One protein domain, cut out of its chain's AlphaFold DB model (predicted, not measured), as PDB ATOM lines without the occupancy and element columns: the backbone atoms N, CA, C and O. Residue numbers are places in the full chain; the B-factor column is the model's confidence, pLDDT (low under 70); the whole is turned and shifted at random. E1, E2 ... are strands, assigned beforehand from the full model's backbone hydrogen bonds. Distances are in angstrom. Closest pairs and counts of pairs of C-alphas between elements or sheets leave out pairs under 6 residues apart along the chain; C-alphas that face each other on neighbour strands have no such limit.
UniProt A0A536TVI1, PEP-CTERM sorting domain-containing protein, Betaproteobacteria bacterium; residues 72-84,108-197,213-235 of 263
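What this domain is: This is residues 72 to 84, 108 to 197 and 213 to 235 of the 263 residues of the protein "PEP-CTERM sorting domain-containing protein" of Betaproteobacteria bacterium (UniProt A0A536TVI1). A wide, twisted sheet of seven strands makes the body, and a small two-strand hairpin, E3 and E4, covers part of one face with its strands crossed at 81 degrees to those of the large sheet. The two form a lopsided sandwich, only partly face to face. The printed part has 126 residues, 76 of them in nine named strands, E1 to E9 along the chain, with no named helix; the class is all strand. The large sheet runs E1, E9, E8, E7, E6, E5, E2, and both sheets are antiparallel. The whole is compact, with a radius of gyration of the C-alphas of 15.9 A and spans of 46 by 31 by 29 A.

How they stand to each other: The large sheet has an edge strand in E1, residues 72 to 81, which bends by 71 degrees at residue 77. Its antiparallel neighbour is E9, residues 222 to 234, at 165 degrees, with N 76 and O 227 2.9 A apart, within hydrogen-bond range. E9 bends by 76 degrees at residue 231. Next comes E8, residues 213 to 219, a hairpin with E9 at 147 degrees, where N 215 and O 226 are 2.9 A apart. E8 is antiparallel to E7, residues 179 to 187, at 174 degrees, with N 182 and O 214 2.9 A apart. E7 forms a hairpin with E6, residues 160 to 169, at 175 degrees; N 165 and O 183 are 2.8 A apart. E6 bends by 52 degrees at residue 163 and forms a hairpin with E5, residues 147 to 155, at 159 degrees, with N 150 and O 164 2.8 A apart. E5, E6 and E7 are a meander, each strand the antiparallel neighbour of the one before. The other edge strand is E2, residues 121 to 126, antiparallel to E5 at 170 degrees, with N 124 and O 149 2.8 A apart. The small sheet is the hairpin of E3, residues 132 to 137, and E4, residues 140 to 145, antiparallel at 166 degrees, with N 135 and O 142 3.0 A apart. The two sheets are a sandwich, two sheets face to face: the parts that face each other are 9.3 A centre to centre, and their best planes are 26 degrees apart. The closest C-alphas of E3 and E5 are those of Phe 133 and Val 147, 6.2 A apart. E4 runs on into E5 across a break of one residue, at 79 degrees. E1 and E3 are apart, and so are E4 and E9.

Where its parts are: E1 begins at C-alpha 72, (-27.803, 125.089, 14.790), and spans 22.0 A to C-alpha 81. E2, E3 and E4 have six residues each, and C-alpha 132, where E3 begins, is at (-14.662, 128.640, 6.002). E5 is 22.0 A long, E6 27.1 A and E7 26.0 A. E8 is 18.3 A long. E9, the longest strand with 13 residues, spans 32.1 A and ends at C-alpha 234, (-29.601, 122.948, 6.084).

The domain as a whole: The two C-alphas farthest apart are those of Asp 84 and Gly 117, 48.0 A. Residues 85 to 107 are not printed, and C-alphas 84 and 108 are 38.1 A apart across that cut. Residues 198 to 212 are not printed either, with 22.0 A between C-alphas 197 and 213. Residues 108 to 120 hold no named element. Of the links that are printed whole, E6 to E7 is short and the others are tight. The mean pLDDT of the printed part is 95.8, and no printed residue is under 70.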
ATOM      1  N   THR A  72     -27.447 124.599  13.458       98.69
ATOM      2  CA  THR A  72     -27.803 125.089  14.790       98.69
ATOM      3  C   THR A  72     -27.779 123.932  15.770       98.69
ATOM      4  O   THR A  72     -27.980 122.781  15.377       98.69
ATOM      5  N   GLY A  73     -27.580 124.237  17.040       98.56
ATOM      6  CA  GLY A  73     -27.590 123.241  18.097       98.56
ATOM      7  C   GLY A  73     -27.683 123.869  19.476       98.56
ATOM      8  O   GLY A  73     -27.848 125.088  19.608       98.56
ATOM      9  N   HIS A  74     -27.525 123.037  20.498       98.62
ATOM     10  CA  HIS A  74     -27.457 123.473  21.887       98.62
ATOM     11  C   HIS A  74     -26.353 122.751  22.655       98.62
ATOM     12  O   HIS A  74     -25.992 121.611  22.348       98.62
ATOM     13  N   LEU A  75     -25.787 123.446  23.642       98.31
ATOM     14  CA  LEU A  75     -24.756 122.890  24.510       98.31
ATOM     15  C   LEU A  75     -25.341 121.823  25.435       98.31
ATOM     16  O   LEU A  75     -26.431 121.979  25.985       98.31
ATOM     17  N   THR A  76     -24.577 120.755  25.625       98.19
ATOM     18  CA  THR A  76     -24.875 119.664  26.562       98.19
ATOM     19  C   THR A  76     -23.795 119.509  27.623       98.19
ATOM     20  O   THR A  76     -24.028 118.836  28.625       98.19
ATOM     21  N   GLN A  77     -22.628 120.125  27.417       97.06
ATOM     22  CA  GLN A  77     -21.530 120.106  28.367       97.06
ATOM     23  C   GLN A  77     -20.668 121.361  28.228       97.06
ATOM     24  O   GLN A  77     -20.267 121.740  27.125       97.06
ATOM     25  N   ILE A  78     -20.314 121.952  29.366       95.50
ATOM     26  CA  ILE A  78     -19.258 122.961  29.482       95.50
ATOM     27  C   ILE A  78     -18.128 122.334  30.301       95.50
ATOM     28  O   ILE A  78     -18.206 122.249  31.524       95.50
ATOM     29  N   ALA A  79     -17.112 121.809  29.618       88.12
ATOM     30  CA  ALA A  79     -16.066 121.007  30.245       88.12
ATOM     31  C   ALA A  79     -15.012 121.865  30.953       88.12
ATOM     32  O   ALA A  79     -14.532 121.487  32.021       88.12
ATOM     33  N   SER A  80     -14.672 123.024  30.381       81.75
ATOM     34  CA  SER A  80     -13.709 123.948  30.975       81.75
ATOM     35  C   SER A  80     -14.036 125.399  30.635       81.75
ATOM     36  O   SER A  80     -14.296 125.730  29.475       81.75
ATOM     37  N   LEU A  81     -14.005 126.239  31.670       80.56
ATOM     38  CA  LEU A  81     -13.943 127.697  31.617       80.56
ATOM     39  C   LEU A  81     -12.977 128.123  32.730       80.56
ATOM     40  O   LEU A  81     -13.350 128.118  33.903       80.56
ATOM     41  N   ASP A  82     -11.728 128.415  32.385       76.25
ATOM     42  CA  ASP A  82     -10.711 128.838  33.358       76.25
ATOM     43  C   ASP A  82     -10.610 130.368  33.428       76.25
ATOM     44  O   ASP A  82     -10.518 131.007  32.385       76.25
ATOM     45  N   PRO A  83     -10.530 130.982  34.617       71.88
ATOM     46  CA  PRO A  83     -11.491 130.909  35.718       71.88
ATOM     47  C   PRO A  83     -12.711 131.831  35.496       71.88
ATOM     48  O   PRO A  83     -13.710 131.716  36.206       71.88
ATOM     49  N   ASP A  84     -12.636 132.729  34.509       84.94
ATOM     50  CA  ASP A  84     -13.689 133.670  34.130       84.94
ATOM     51  C   ASP A  84     -14.223 133.310  32.738       84.94
ATOM     52  O   ASP A  84     -13.458 133.092  31.798       84.94
ATOM     53  N   ASN A 108     -15.445 122.972  -0.863       96.44
ATOM     54  CA  ASN A 108     -15.312 122.754  -2.290       96.44
ATOM     55  C   ASN A 108     -16.075 121.486  -2.688       96.44
ATOM     56  O   ASN A 108     -15.665 120.382  -2.343       96.44
ATOM     57  N   SER A 109     -17.143 121.631  -3.473       96.19
ATOM     58  CA  SER A 109     -17.916 120.495  -4.001       96.19
ATOM     59  C   SER A 109     -17.124 119.570  -4.937       96.19
ATOM     60  O   SER A 109     -17.595 118.487  -5.267       96.19
ATOM     61  N   PHE A 110     -15.925 119.986  -5.351       95.69
ATOM     62  CA  PHE A 110     -14.990 119.234  -6.189       95.69
ATOM     63  C   PHE A 110     -13.692 118.909  -5.441       95.69
ATOM     64  O   PHE A 110     -12.670 118.643  -6.077       95.69
ATOM     65  N   ALA A 111     -13.694 118.980  -4.105       96.75
ATOM     66  CA  ALA A 111     -12.582 118.466  -3.320       96.75
ATOM     67  C   ALA A 111     -12.334 117.008  -3.728       96.75
ATOM     68  O   ALA A 111     -13.258 116.196  -3.753       96.75
ATOM     69  N   LEU A 112     -11.092 116.705  -4.107       97.19
ATOM     70  CA  LEU A 112     -10.699 115.337  -4.404       97.19
ATOM     71  C   LEU A 112     -10.675 114.551  -3.099       97.19
ATOM     72  O   LEU A 112     -10.264 115.081  -2.065       97.19
ATOM     73  N   ASP A 113     -11.098 113.298  -3.177       98.19
ATOM     74  CA  ASP A 113     -10.877 112.361  -2.092       98.19
ATOM     75  C   ASP A 113      -9.372 112.092  -1.949       98.19
ATOM     76  O   ASP A 113      -8.688 111.763  -2.924       98.19
ATOM     77  N   ASN A 114      -8.853 112.260  -0.736       98.25
ATOM     78  CA  ASN A 114      -7.465 111.976  -0.392       98.25
ATOM     79  C   ASN A 114      -7.212 110.480  -0.130       98.25
ATOM     80  O   ASN A 114      -6.052 110.090   0.013       98.25
ATOM     81  N   ILE A 115      -8.259 109.644  -0.081       97.75
ATOM     82  CA  ILE A 115      -8.174 108.190   0.134       97.75
ATOM     83  C   ILE A 115      -8.934 107.407  -0.968       97.75
ATOM     84  O   ILE A 115      -9.634 106.444  -0.680       97.75
ATOM     85  N   PRO A 116      -8.722 107.695  -2.269       96.50
ATOM     86  CA  PRO A 116      -9.568 107.183  -3.362       96.50
ATOM     87  C   PRO A 116      -9.500 105.658  -3.597       96.50
ATOM     88  O   PRO A 116     -10.109 105.146  -4.535       96.50
ATOM     89  N   GLY A 117      -8.687 104.933  -2.825       96.19
ATOM     90  CA  GLY A 117      -8.555 103.476  -2.886       96.19
ATOM     91  C   GLY A 117      -9.346 102.728  -1.811       96.19
ATOM     92  O   GLY A 117      -9.404 101.501  -1.881       96.19
ATOM     93  N   ASP A 118      -9.919 103.431  -0.832       97.12
ATOM     94  CA  ASP A 118     -10.712 102.837   0.241       97.12
ATOM     95  C   ASP A 118     -12.196 103.181   0.049       97.12
ATOM     96  O   ASP A 118     -12.580 104.299   0.357       97.12
ATOM     97  N   PRO A 119     -13.052 102.235  -0.383       96.19
ATOM     98  CA  PRO A 119     -14.472 102.507  -0.627       96.19
ATOM     99  C   PRO A 119     -15.292 102.785   0.649       96.19
ATOM    100  O   PRO A 119     -16.504 103.009   0.567       96.19
ATOM    101  N   GLN A 120     -14.682 102.663   1.833       97.00
ATOM    102  CA  GLN A 120     -15.325 102.896   3.124       97.00
ATOM    103  C   GLN A 120     -14.924 104.232   3.749       97.00
ATOM    104  O   GLN A 120     -15.554 104.623   4.731       97.00
ATOM    105  N   SER A 121     -13.910 104.923   3.217       98.00
ATOM    106  CA  SER A 121     -13.332 106.102   3.861       98.00
ATOM    107  C   SER A 121     -12.981 107.176   2.842       98.00
ATOM    108  O   SER A 121     -12.047 107.020   2.071       98.00
ATOM    109  N   GLY A 122     -13.661 108.317   2.925       98.31
ATOM    110  CA  GLY A 122     -13.386 109.498   2.118       98.31
ATOM    111  C   GLY A 122     -12.848 110.641   2.972       98.31
ATOM    112  O   GLY A 122     -13.320 110.879   4.089       98.31
ATOM    113  N   SER A 123     -11.875 111.386   2.449       98.44
ATOM    114  CA  SER A 123     -11.311 112.568   3.110       98.44
ATOM    115  C   SER A 123     -11.179 113.738   2.144       98.44
ATOM    116  O   SER A 123     -10.432 113.683   1.171       98.44
ATOM    117  N   TYR A 124     -11.866 114.836   2.452       98.44
ATOM    118  CA  TYR A 124     -12.041 115.978   1.563       98.44
ATOM    119  C   TYR A 124     -11.585 117.261   2.249       98.44
ATOM    120  O   TYR A 124     -12.229 117.748   3.178       98.44
ATOM    121  N   ALA A 125     -10.484 117.839   1.779       98.19
ATOM    122  CA  ALA A 125      -9.962 119.096   2.307       98.19
ATOM    123  C   ALA A 125     -10.339 120.273   1.398       98.19
ATOM    124  O   ALA A 125     -10.168 120.222   0.180       98.19
ATOM    125  N   SER A 126     -10.821 121.360   1.999       97.69
ATOM    126  CA  SER A 126     -11.097 122.630   1.326       97.69
ATOM    127  C   SER A 126     -10.304 123.738   2.010       97.69
ATOM    128  O   SER A 126     -10.513 124.009   3.190       97.69
ATOM    129  N   VAL A 127      -9.379 124.367   1.282       95.62
ATOM    130  CA  VAL A 127      -8.449 125.378   1.815       95.62
ATOM    131  C   VAL A 127      -8.473 126.658   0.982       95.62
ATOM    132  O   VAL A 127      -8.652 126.611  -0.236       95.62
ATOM    133  N   GLY A 128      -8.252 127.800   1.636       92.69
ATOM    134  CA  GLY A 128      -8.320 129.126   1.018       92.69
ATOM    135  C   GLY A 128      -9.748 129.663   0.877       92.69
ATOM    136  O   GLY A 128     -10.726 128.962   1.120       92.69
ATOM    137  N   GLY A 129      -9.876 130.932   0.482       89.06
ATOM    138  CA  GLY A 129     -11.188 131.531   0.230       89.06
ATOM    139  C   GLY A 129     -11.848 130.907  -1.011       89.06
ATOM    140  O   GLY A 129     -11.162 130.742  -2.024       89.06
ATOM    141  N   PRO A 130     -13.154 130.573  -0.976       94.56
ATOM    142  CA  PRO A 130     -14.166 130.980   0.008       94.56
ATOM    143  C   PRO A 130     -14.535 129.893   1.046       94.56
ATOM    144  O   PRO A 130     -15.681 129.838   1.485       94.56
ATOM    145  N   PHE A 131     -13.619 128.999   1.426       97.25
ATOM    146  CA  PHE A 131     -13.920 127.878   2.328       97.25
ATOM    147  C   PHE A 131     -13.650 128.242   3.786       97.25
ATOM    148  O   PHE A 131     -12.528 128.596   4.140       97.25
ATOM    149  N   HIS A 132     -14.683 128.161   4.620       97.75
ATOM    150  CA  HIS A 132     -14.662 128.640   6.002       97.75
ATOM    151  C   HIS A 132     -15.535 127.762   6.900       97.75
ATOM    152  O   HIS A 132     -16.516 127.193   6.417       97.75
ATOM    153  N   PHE A 133     -15.218 127.698   8.192       98.38
ATOM    154  CA  PHE A 133     -16.033 127.096   9.245       98.38
ATOM    155  C   PHE A 133     -16.288 128.163  10.318       98.38
ATOM    156  O   PHE A 133     -15.364 128.657  10.954       98.38
ATOM    157  N   THR A 134     -17.546 128.561  10.479       98.56
ATOM    158  CA  THR A 134     -17.974 129.666  11.346       98.56
ATOM    159  C   THR A 134     -18.793 129.152  12.520       98.56
ATOM    160  O   THR A 134     -19.568 128.214  12.347       98.56
ATOM    161  N   LEU A 135     -18.667 129.795  13.682       98.69
ATOM    162  CA  LEU A 135     -19.413 129.489  14.905       98.69
ATOM    163  C   LEU A 135     -19.876 130.792  15.567       98.69
ATOM    164  O   LEU A 135     -19.081 131.699  15.764       98.69
ATOM    165  N   ALA A 136     -21.138 130.859  15.966       98.69
ATOM    166  CA  ALA A 136     -21.700 131.886  16.827       98.69
ATOM    167  C   ALA A 136     -22.102 131.245  18.162       98.69
ATOM    168  O   ALA A 136     -22.940 130.336  18.189       98.69
ATOM    169  N   LEU A 137     -21.494 131.707  19.257       98.19
ATOM    170  CA  LEU A 137     -21.689 131.166  20.602       98.19
ATOM    171  C   LEU A 137     -21.422 132.243  21.659       98.19
ATOM    172  O   LEU A 137     -20.402 132.927  21.600       98.19
ATOM    173  N   GLY A 138     -22.325 132.377  22.638       97.19
ATOM    174  CA  GLY A 138     -22.124 133.247  23.806       97.19
ATOM    175  C   GLY A 138     -21.839 134.715  23.462       97.19
ATOM    176  O   GLY A 138     -21.026 135.350  24.123       97.19
ATOM    177  N   GLY A 139     -22.436 135.241  22.389       97.75
ATOM    178  CA  GLY A 139     -22.206 136.617  21.926       97.75
ATOM    179  C   GLY A 139     -20.929 136.820  21.096       97.75
ATOM    180  O   GLY A 139     -20.667 137.936  20.644       97.75
ATOM    181  N   LEU A 140     -20.143 135.766  20.852       98.06
ATOM    182  CA  LEU A 140     -18.959 135.785  19.986       98.06
ATOM    183  C   LEU A 140     -19.248 135.150  18.623       98.06
ATOM    184  O   LEU A 140     -20.104 134.275  18.501       98.06
ATOM    185  N   ASN A 141     -18.495 135.584  17.606       98.38
ATOM    186  CA  ASN A 141     -18.479 134.982  16.275       98.38
ATOM    187  C   ASN A 141     -17.046 134.586  15.917       98.38
ATOM    188  O   ASN A 141     -16.148 135.428  15.927       98.38
ATOM    189  N   PHE A 142     -16.859 133.321  15.571       98.12
ATOM    190  CA  PHE A 142     -15.606 132.734  15.126       98.12
ATOM    191  C   PHE A 142     -15.696 132.432  13.631       98.12
ATOM    192  O   PHE A 142     -16.743 131.997  13.144       98.12
ATOM    193  N   ASP A 143     -14.599 132.651  12.912       98.00
ATOM    194  CA  ASP A 143     -14.473 132.365  11.483       98.00
ATOM    195  C   ASP A 143     -13.104 131.740  11.208       98.00
ATOM    196  O   ASP A 143     -12.061 132.382  11.359       98.00
ATOM    197  N   PHE A 144     -13.116 130.464  10.835       97.44
ATOM    198  CA  PHE A 144     -11.927 129.659  10.617       97.44
ATOM    199  C   PHE A 144     -11.740 129.358   9.130       97.44
ATOM    200  O   PHE A 144     -12.640 128.840   8.471       97.44
ATOM    201  N   GLY A 145     -10.560 129.673   8.593       97.38
ATOM    202  CA  GLY A 145     -10.248 129.491   7.176       97.38
ATOM    203  C   GLY A 145      -9.938 128.036   6.825       97.38
ATOM    204  O   GLY A 145      -8.860 127.532   7.135       97.38
ATOM    205  N   GLY A 146     -10.846 127.397   6.092       97.12
ATOM    206  CA  GLY A 146     -10.740 126.017   5.633       97.12
ATOM    207  C   GLY A 146     -11.625 125.036   6.398       97.12
ATOM    208  O   GLY A 146     -12.130 125.311   7.483       97.12
ATOM    209  N   VAL A 147     -11.830 123.867   5.796       98.06
ATOM    210  CA  VAL A 147     -12.625 122.781   6.372       98.06
ATOM    211  C   VAL A 147     -12.132 121.438   5.847       98.06
ATOM    212  O   VAL A 147     -11.822 121.297   4.661       98.06
ATOM    213  N   SER A 148     -12.056 120.449   6.732       98.44
ATOM    214  CA  SER A 148     -11.816 119.051   6.373       98.44
ATOM    215  C   SER A 148     -13.073 118.242   6.650       98.44
ATOM    216  O   SER A 148     -13.654 118.353   7.727       98.44
ATOM    217  N   ILE A 149     -13.500 117.445   5.677       98.69
ATOM    218  CA  ILE A 149     -14.670 116.579   5.787       98.69
ATOM    219  C   ILE A 149     -14.214 115.128   5.676       98.69
ATOM    220  O   ILE A 149     -13.552 114.758   4.709       98.69
ATOM    221  N   GLY A 150     -14.570 114.319   6.665       98.50
ATOM    222  CA  GLY A 150     -14.430 112.869   6.648       98.50
ATOM    223  C   GLY A 150     -15.787 112.208   6.440       98.50
ATOM    224  O   GLY A 150     -16.771 112.605   7.068       98.50
ATOM    225  N   VAL A 151     -15.834 111.201   5.574       98.56
ATOM    226  CA  VAL A 151     -17.016 110.361   5.357       98.56
ATOM    227  C   VAL A 151     -16.591 108.918   5.554       98.56
ATOM    228  O   VAL A 151     -15.718 108.435   4.842       98.56
ATOM    229  N   LEU A 152     -17.193 108.239   6.520       98.38
ATOM    230  CA  LEU A 152     -17.031 106.807   6.720       98.38
ATOM    231  C   LEU A 152     -18.338 106.120   6.332       98.38
ATOM    232  O   LEU A 152     -19.405 106.549   6.772       98.38
ATOM    233  N   ASN A 153     -18.243 105.085   5.504       97.88
ATOM    234  CA  ASN A 153     -19.370 104.340   4.962       97.88
ATOM    235  C   ASN A 153     -19.257 102.859   5.339       97.88
ATOM    236  O   ASN A 153     -18.383 102.134   4.856       97.88
ATOM    237  N   ASN A 154     -20.162 102.418   6.202       95.50
ATOM    238  CA  ASN A 154     -20.254 101.091   6.782       95.50
ATOM    239  C   ASN A 154     -18.913 100.641   7.384       95.50
ATOM    240  O   ASN A 154     -18.442  99.524   7.155       95.50
ATOM    241  N   TYR A 155     -18.254 101.551   8.102       93.31
ATOM    242  CA  TYR A 155     -16.962 101.294   8.720       93.31
ATOM    243  C   TYR A 155     -17.130 100.309   9.888       93.31
ATOM    244  O   TYR A 155     -18.146 100.365  10.591       93.31
ATOM    245  N   PRO A 156     -16.168  99.395  10.124       92.19
ATOM    246  CA  PRO A 156     -16.298  98.380  11.162       92.19
ATOM    247  C   PRO A 156     -16.724  98.939  12.527       92.19
ATOM    248  O   PRO A 156     -16.292 100.015  12.953       92.19
ATOM    249  N   PHE A 157     -17.574  98.177  13.222       81.06
ATOM    250  CA  PHE A 157     -18.044  98.496  14.571       81.06
ATOM    251  C   PHE A 157     -16.861  98.882  15.485       81.06
ATOM    252  O   PHE A 157     -15.845  98.178  15.478       81.06
ATOM    253  N   PRO A 158     -16.973  99.963  16.284       84.25
ATOM    254  CA  PRO A 158     -18.208 100.631  16.712       84.25
ATOM    255  C   PRO A 158     -18.629 101.864  15.902       84.25
ATOM    256  O   PRO A 158     -19.435 102.641  16.400       84.25
ATOM    257  N   VAL A 159     -18.087 102.082  14.702       88.31
ATOM    258  CA  VAL A 159     -18.285 103.361  14.003       88.31
ATOM    259  C   VAL A 159     -19.545 103.370  13.134       88.31
ATOM    260  O   VAL A 159     -20.372 104.261  13.297       88.31
ATOM    261  N   GLY A 160     -19.724 102.377  12.253       95.62
ATOM    262  CA  GLY A 160     -20.805 102.400  11.264       95.62
ATOM    263  C   GLY A 160     -20.575 103.496  10.221       95.62
ATOM    264  O   GLY A 160     -19.469 103.628   9.694       95.62
ATOM    265  N   ASP A 161     -21.605 104.285   9.933       98.25
ATOM    266  CA  ASP A 161     -21.481 105.471   9.085       98.25
ATOM    267  C   ASP A 161     -21.094 106.690   9.916       98.25
ATOM    268  O   ASP A 161     -21.650 106.934  10.991       98.25
ATOM    269  N   GLN A 162     -20.184 107.511   9.395       98.25
ATOM    270  CA  GLN A 162     -19.777 108.746  10.054       98.25
ATOM    271  C   GLN A 162     -19.633 109.891   9.059       98.25
ATOM    272  O   GLN A 162     -19.003 109.753   8.016       98.25
ATOM    273  N   TYR A 163     -20.154 111.056   9.419       98.56
ATOM    274  CA  TYR A 163     -19.877 112.318   8.745       98.56
ATOM    275  C   TYR A 163     -19.220 113.269   9.725       98.56
ATOM    276  O   TYR A 163     -19.827 113.651  10.723       98.56
ATOM    277  N   GLN A 164     -17.977 113.642   9.456       98.56
ATOM    278  CA  GLN A 164     -17.214 114.536  10.311       98.56
ATOM    279  C   GLN A 164     -16.814 115.780   9.537       98.56
ATOM    280  O   GLN A 164     -16.233 115.688   8.465       98.56
ATOM    281  N   VAL A 165     -17.078 116.941  10.116       98.69
ATOM    282  CA  VAL A 165     -16.588 118.236   9.654       98.69
ATOM    283  C   VAL A 165     -15.643 118.750  10.721       98.69
ATOM    284  O   VAL A 165     -16.012 118.786  11.893       98.69
ATOM    285  N   LEU A 166     -14.428 119.116  10.335       98.44
ATOM    286  CA  LEU A 166     -13.359 119.460  11.259       98.44
ATOM    287  C   LEU A 166     -12.582 120.677  10.761       98.44
ATOM    288  O   LEU A 166     -12.140 120.734   9.611       98.44
ATOM    289  N   TYR A 167     -12.355 121.610  11.676       98.38
ATOM    290  CA  TYR A 167     -11.253 122.557  11.629       98.38
ATOM    291  C   TYR A 167     -10.375 122.329  12.857       98.38
ATOM    292  O   TYR A 167     -10.890 122.141  13.962       98.38
ATOM    293  N   PHE A 168      -9.058 122.323  12.664       97.88
ATOM    294  CA  PHE A 168      -8.112 122.085  13.742       97.88
ATOM    295  C   PHE A 168      -6.820 122.880  13.549       97.88
ATOM    296  O   PHE A 168      -6.279 122.948  12.444       97.88
ATOM    297  N   VAL A 169      -6.311 123.437  14.645       97.56
ATOM    298  CA  VAL A 169      -4.998 124.075  14.752       97.56
ATOM    299  C   VAL A 169      -4.300 123.489  15.970       97.56
ATOM    300  O   VAL A 169      -4.867 123.468  17.060       97.56
ATOM    301  N   ASN A 170      -3.063 123.026  15.780       97.31
ATOM    302  CA  ASN A 170      -2.254 122.503  16.878       97.31
ATOM    303  C   ASN A 170      -2.034 123.569  17.969       97.31
ATOM    304  O   ASN A 170      -1.894 124.747  17.630       97.31
ATOM    305  N   PRO A 171      -1.910 123.155  19.241       96.81
ATOM    306  CA  PRO A 171      -1.471 124.029  20.319       96.81
ATOM    307  C   PRO A 171      -0.179 124.794  20.013       96.81
ATOM    308  O   PRO A 171       0.745 124.259  19.392       96.81
ATOM    309  N   THR A 172      -0.103 126.030  20.498       96.19
ATOM    310  CA  THR A 172       1.081 126.900  20.458       96.19
ATOM    311  C   THR A 172       1.286 127.572  21.816       96.19
ATOM    312  O   THR A 172       0.412 127.505  22.676       96.19
ATOM    313  N   ASP A 173       2.417 128.253  22.020       92.38
ATOM    314  CA  ASP A 173       2.663 129.000  23.266       92.38
ATOM    315  C   ASP A 173       1.609 130.104  23.502       92.38
ATOM    316  O   ASP A 173       1.219 130.350  24.642       92.38
ATOM    317  N   ASP A 174       1.110 130.726  22.426       88.88
ATOM    318  CA  ASP A 174       0.079 131.776  22.475       88.88
ATOM    319  C   ASP A 174      -1.360 131.217  22.510       88.88
ATOM    320  O   ASP A 174      -2.300 131.943  22.829       88.88
ATOM    321  N   ASN A 175      -1.548 129.938  22.163       91.19
ATOM    322  CA  ASN A 175      -2.826 129.225  22.216       91.19
ATOM    323  C   ASN A 175      -2.590 127.779  22.705       91.19
ATOM    324  O   ASN A 175      -2.514 126.853  21.887       91.19
ATOM    325  N   PRO A 176      -2.433 127.566  24.025       90.06
ATOM    326  CA  PRO A 176      -1.989 126.291  24.596       90.06
ATOM    327  C   PRO A 176      -2.992 125.144  24.425       90.06
ATOM    328  O   PRO A 176      -2.617 123.980  24.550       90.06
ATOM    329  N   THR A 177      -4.253 125.445  24.126       92.38
ATOM    330  CA  THR A 177      -5.282 124.441  23.816       92.38
ATOM    331  C   THR A 177      -5.321 124.090  22.332       92.38
ATOM    332  O   THR A 177      -5.852 123.048  21.955       92.38
ATOM    333  N   GLY A 178      -4.762 124.954  21.481       96.50
ATOM    334  CA  GLY A 178      -5.042 124.944  20.054       96.50
ATOM    335  C   GLY A 178      -6.498 125.314  19.776       96.50
ATOM    336  O   GLY A 178      -7.210 125.811  20.649       96.50
ATOM    337  N   ILE A 179      -6.934 125.047  18.547       97.69
ATOM    338  CA  ILE A 179      -8.322 125.243  18.125       97.69
ATOM    339  C   ILE A 179      -8.838 123.913  17.613       97.69
ATOM    340  O   ILE A 179      -8.217 123.311  16.739       97.69
ATOM    341  N   GLN A 180     -10.008 123.496  18.075       98.06
ATOM    342  CA  GLN A 180     -10.780 122.456  17.412       98.06
ATOM    343  C   GLN A 180     -12.223 122.913  17.310       98.06
ATOM    344  O   GLN A 180     -12.846 123.231  18.314       98.06
ATOM    345  N   LEU A 181     -12.766 122.892  16.099       98.62
ATOM    346  CA  LEU A 181     -14.193 123.023  15.854       98.62
ATOM    347  C   LEU A 181     -14.632 121.813  15.044       98.62
ATOM    348  O   LEU A 181     -14.116 121.579  13.947       98.62
ATOM    349  N   SER A 182     -15.569 121.032  15.574       98.62
ATOM    350  CA  SER A 182     -16.044 119.845  14.874       98.62
ATOM    351  C   SER A 182     -17.528 119.571  15.032       98.62
ATOM    352  O   SER A 182     -18.099 119.721  16.110       98.62
ATOM    353  N   VAL A 183     -18.111 119.092  13.937       98.62
ATOM    354  CA  VAL A 183     -19.434 118.468  13.881       98.62
ATOM    355  C   VAL A 183     -19.232 117.013  13.491       98.62
ATOM    356  O   VAL A 183     -18.546 116.730  12.511       98.62
ATOM    357  N   GLN A 184     -19.818 116.090  14.244       98.56
ATOM    358  CA  GLN A 184     -19.719 114.658  13.990       98.56
ATOM    359  C   GLN A 184     -21.104 114.020  14.057       98.56
ATOM    360  O   GLN A 184     -21.769 114.053  15.089       98.56
ATOM    361  N   LEU A 185     -21.525 113.420  12.951       98.50
ATOM    362  CA  LEU A 185     -22.753 112.646  12.852       98.50
ATOM    363  C   LEU A 185     -22.375 111.170  12.737       98.50
ATOM    364  O   LEU A 185     -21.556 110.829  11.883       98.50
ATOM    365  N   THR A 186     -22.960 110.308  13.563       98.50
ATOM    366  CA  THR A 186     -22.641 108.871  13.587       98.50
ATOM    367  C   THR A 186     -23.913 108.036  13.533       98.50
ATOM    368  O   THR A 186     -24.807 108.215  14.361       98.50
ATOM    369  N   ASP A 187     -23.994 107.113  12.578       97.88
ATOM    370  CA  ASP A 187     -25.036 106.093  12.474       97.88
ATOM    371  C   ASP A 187     -24.425 104.709  12.701       97.88
ATOM    372  O   ASP A 187     -23.739 104.155  11.844       97.88
ATOM    373  N   LEU A 188     -24.726 104.127  13.861       96.94
ATOM    374  CA  LEU A 188     -24.224 102.807  14.236       96.94
ATOM    375  C   LEU A 188     -24.796 101.674  13.370       96.94
ATOM    376  O   LEU A 188     -24.253 100.569  13.398       96.94
ATOM    377  N   ALA A 189     -25.889 101.912  12.636       96.06
ATOM    378  CA  ALA A 189     -26.489 100.919  11.751       96.06
ATOM    379  C   ALA A 189     -25.781 100.817  10.389       96.06
ATOM    380  O   ALA A 189     -25.949  99.800   9.715       96.06
ATOM    381  N   GLY A 190     -24.995 101.828   9.995       96.38
ATOM    382  CA  GLY A 190     -24.286 101.854   8.709       96.38
ATOM    383  C   GLY A 190     -25.222 101.999   7.504       96.38
ATOM    384  O   GLY A 190     -25.061 101.294   6.508       96.38
ATOM    385  N   THR A 191     -26.271 102.815   7.636       96.56
ATOM    386  CA  THR A 191     -27.324 102.994   6.619       96.56
ATOM    387  C   THR A 191     -27.531 104.438   6.159       96.56
ATOM    388  O   THR A 191     -28.285 104.676   5.210       96.56
ATOM    389  N   ALA A 192     -26.904 105.407   6.822       97.62
ATOM    390  CA  ALA A 192     -26.983 106.824   6.498       97.62
ATOM    391  C   ALA A 192     -26.327 107.165   5.146       97.62
ATOM    392  O   ALA A 192     -26.763 108.110   4.477       97.62
ATOM    393  N   PHE A 193     -25.319 106.399   4.724       97.69
ATOM    394  CA  PHE A 193     -24.593 106.589   3.475       97.69
ATOM    395  C   PHE A 193     -24.650 105.363   2.561       97.69
ATOM    396  O   PHE A 193     -24.854 104.226   2.971       97.69
ATOM    397  N   ALA A 194     -24.515 105.626   1.258       96.62
ATOM    398  CA  ALA A 194     -24.391 104.593   0.228       96.62
ATOM    399  C   ALA A 194     -22.938 104.424  -0.259       96.62
ATOM    400  O   ALA A 194     -22.664 103.558  -1.087       96.62
ATOM    401  N   GLY A 195     -22.035 105.293   0.200       97.12
ATOM    402  CA  GLY A 195     -20.655 105.427  -0.251       97.12
ATOM    403  C   GLY A 195     -19.899 106.462   0.581       97.12
ATOM    404  O   GLY A 195     -20.493 107.213   1.351       97.12
ATOM    405  N   ASP A 196     -18.591 106.522   0.384       97.75
ATOM    406  CA  ASP A 196     -17.647 107.477   0.979       97.75
ATOM    407  C   ASP A 196     -17.619 108.852   0.280       97.75
ATOM    408  O   ASP A 196     -16.872 109.754   0.668       97.75
ATOM    409  N   SER A 197     -18.426 109.028  -0.770       97.94
ATOM    410  CA  SER A 197     -18.469 110.247  -1.576       97.94
ATOM    411  C   SER A 197     -18.899 111.466  -0.756       97.94
ATOM    412  O   SER A 197     -19.869 111.388   0.000       97.94
ATOM    413  N   PHE A 213     -21.422 117.962  18.602       98.62
ATOM    414  CA  PHE A 213     -20.681 119.195  18.392       98.62
ATOM    415  C   PHE A 213     -19.579 119.302  19.446       98.62
ATOM    416  O   PHE A 213     -19.809 118.979  20.612       98.62
ATOM    417  N   PHE A 214     -18.404 119.782  19.048       98.50
ATOM    418  CA  PHE A 214     -17.296 120.054  19.960       98.50
ATOM    419  C   PHE A 214     -16.550 121.316  19.537       98.50
ATOM    420  O   PHE A 214     -16.270 121.506  18.347       98.50
ATOM    421  N   PHE A 215     -16.215 122.149  20.518       98.31
ATOM    422  CA  PHE A 215     -15.402 123.341  20.334       98.31
ATOM    423  C   PHE A 215     -14.413 123.514  21.490       98.31
ATOM    424  O   PHE A 215     -14.809 123.495  22.657       98.31
ATOM    425  N   THR A 216     -13.141 123.719  21.153       97.56
ATOM    426  CA  THR A 216     -12.095 124.133  22.093       97.56
ATOM    427  C   THR A 216     -11.255 125.255  21.492       97.56
ATOM    428  O   THR A 216     -10.965 125.233  20.290       97.56
ATOM    429  N   ASP A 217     -10.906 126.240  22.318       96.75
ATOM    430  CA  ASP A 217     -10.036 127.366  21.971       96.75
ATOM    431  C   ASP A 217      -9.496 128.044  23.247       96.75
ATOM    432  O   ASP A 217     -10.017 127.838  24.347       96.75
ATOM    433  N   THR A 218      -8.483 128.897  23.094       95.06
ATOM    434  CA  THR A 218      -8.042 129.857  24.108       95.06
ATOM    435  C   THR A 218      -8.572 131.247  23.748       95.06
ATOM    436  O   THR A 218      -8.079 131.904  22.831       95.06
ATOM    437  N   ILE A 219      -9.560 131.736  24.497       94.19
ATOM    438  CA  ILE A 219     -10.223 133.020  24.240       94.19
ATOM    439  C   ILE A 219      -9.834 134.002  25.338       94.19
ATOM    440  O   ILE A 219     -10.122 133.782  26.510       94.19
ATOM    441  N   ALA A 220      -9.185 135.106  24.958       92.31
ATOM    442  CA  ALA A 220      -8.701 136.126  25.896       92.31
ATOM    443  C   ALA A 220      -7.804 135.562  27.023       92.31
ATOM    444  O   ALA A 220      -7.794 136.087  28.133       92.31
ATOM    445  N   GLY A 221      -7.039 134.505  26.725       91.31
ATOM    446  CA  GLY A 221      -6.166 133.817  27.685       91.31
ATOM    447  C   GLY A 221      -6.855 132.724  28.508       91.31
ATOM    448  O   GLY A 221      -6.170 132.027  29.249       91.31
ATOM    449  N   ASN A 222      -8.166 132.537  28.346       92.56
ATOM    450  CA  ASN A 222      -8.947 131.534  29.062       92.56
ATOM    451  C   ASN A 222      -9.178 130.307  28.179       92.56
ATOM    452  O   ASN A 222      -9.618 130.437  27.032       92.56
ATOM    453  N   GLN A 223      -8.926 129.113  28.718       93.81
ATOM    454  CA  GLN A 223      -9.299 127.868  28.052       93.81
ATOM    455  C   GLN A 223     -10.823 127.731  28.030       93.81
ATOM    456  O   GLN A 223     -11.489 127.850  29.061       93.81
ATOM    457  N   VAL A 224     -11.353 127.421  26.850       95.81
ATOM    458  CA  VAL A 224     -12.758 127.098  26.632       95.81
ATOM    459  C   VAL A 224     -12.854 125.709  26.033       95.81
ATOM    460  O   VAL A 224     -12.203 125.403  25.039       95.81
ATOM    461  N   GLU A 225     -13.695 124.866  26.623       96.88
ATOM    462  CA  GLU A 225     -14.063 123.577  26.047       96.88
ATOM    463  C   GLU A 225     -15.554 123.326  26.254       96.88
ATOM    464  O   GLU A 225     -16.045 123.274  27.386       96.88
ATOM    465  N   VAL A 226     -16.280 123.178  25.149       97.81
ATOM    466  CA  VAL A 226     -17.725 122.952  25.148       97.81
ATOM    467  C   VAL A 226     -18.098 121.832  24.185       97.81
ATOM    468  O   VAL A 226     -17.494 121.662  23.122       97.81
ATOM    469  N   ALA A 227     -19.143 121.095  24.542       98.44
ATOM    470  CA  ALA A 227     -19.764 120.100  23.684       98.44
ATOM    471  C   ALA A 227     -21.279 120.304  23.629       98.44
ATOM    472  O   ALA A 227     -21.898 120.910  24.511       98.44
ATOM    473  N   GLY A 228     -21.882 119.812  22.557       98.38
ATOM    474  CA  GLY A 228     -23.304 119.972  22.307       98.38
ATOM    475  C   GLY A 228     -23.836 118.965  21.308       98.38
ATOM    476  O   GLY A 228     -23.135 118.041  20.888       98.38
ATOM    477  N   VAL A 229     -25.081 119.182  20.906       98.50
ATOM    478  CA  VAL A 229     -25.738 118.406  19.856       98.50
ATOM    479  C   VAL A 229     -26.241 119.319  18.744       98.50
ATOM    480  O   VAL A 229     -26.621 120.464  18.988       98.50
ATOM    481  N   ILE A 230     -26.219 118.819  17.510       98.56
ATOM    482  CA  ILE A 230     -26.762 119.501  16.335       98.56
ATOM    483  C   ILE A 230     -28.256 119.206  16.226       98.56
ATOM    484  O   ILE A 230     -28.659 118.048  16.119       98.56
ATOM    485  N   ASP A 231     -29.048 120.276  16.180       98.38
ATOM    486  CA  ASP A 231     -30.507 120.237  16.046       98.38
ATOM    487  C   ASP A 231     -30.957 120.419  14.591       98.38
ATOM    488  O   ASP A 231     -31.999 119.905  14.182       98.38
ATOM    489  N   SER A 232     -30.192 121.169  13.791       97.94
ATOM    490  CA  SER A 232     -30.505 121.386  12.378       97.94
ATOM    491  C   SER A 232     -29.259 121.455  11.506       97.94
ATOM    492  O   SER A 232     -28.208 121.935  11.931       97.94
ATOM    493  N   LEU A 233     -29.396 120.976  10.267       97.50
ATOM    494  CA  LEU A 233     -28.391 121.083   9.215       97.50
ATOM    495  C   LEU A 233     -29.101 121.337   7.878       97.50
ATOM    496  O   LEU A 233     -29.898 120.515   7.428       97.50
ATOM    497  N   GLN A 234     -28.845 122.484   7.252       96.00
ATOM    498  CA  GLN A 234     -29.601 122.948   6.084       96.00
ATOM    499  C   GLN A 234     -28.727 123.691   5.067       96.00
ATOM    500  O   GLN A 234     -27.713 124.288   5.406       96.00
ATOM    501  N   VAL A 235     -29.144 123.674   3.800       91.25
ATOM    502  CA  VAL A 235     -28.600 124.541   2.739       91.25
ATOM    503  C   VAL A 235     -29.505 125.764   2.661       91.25
ATOM    504  O   VAL A 235     -30.726 125.585   2.717       91.25
TER     505      VAL A 235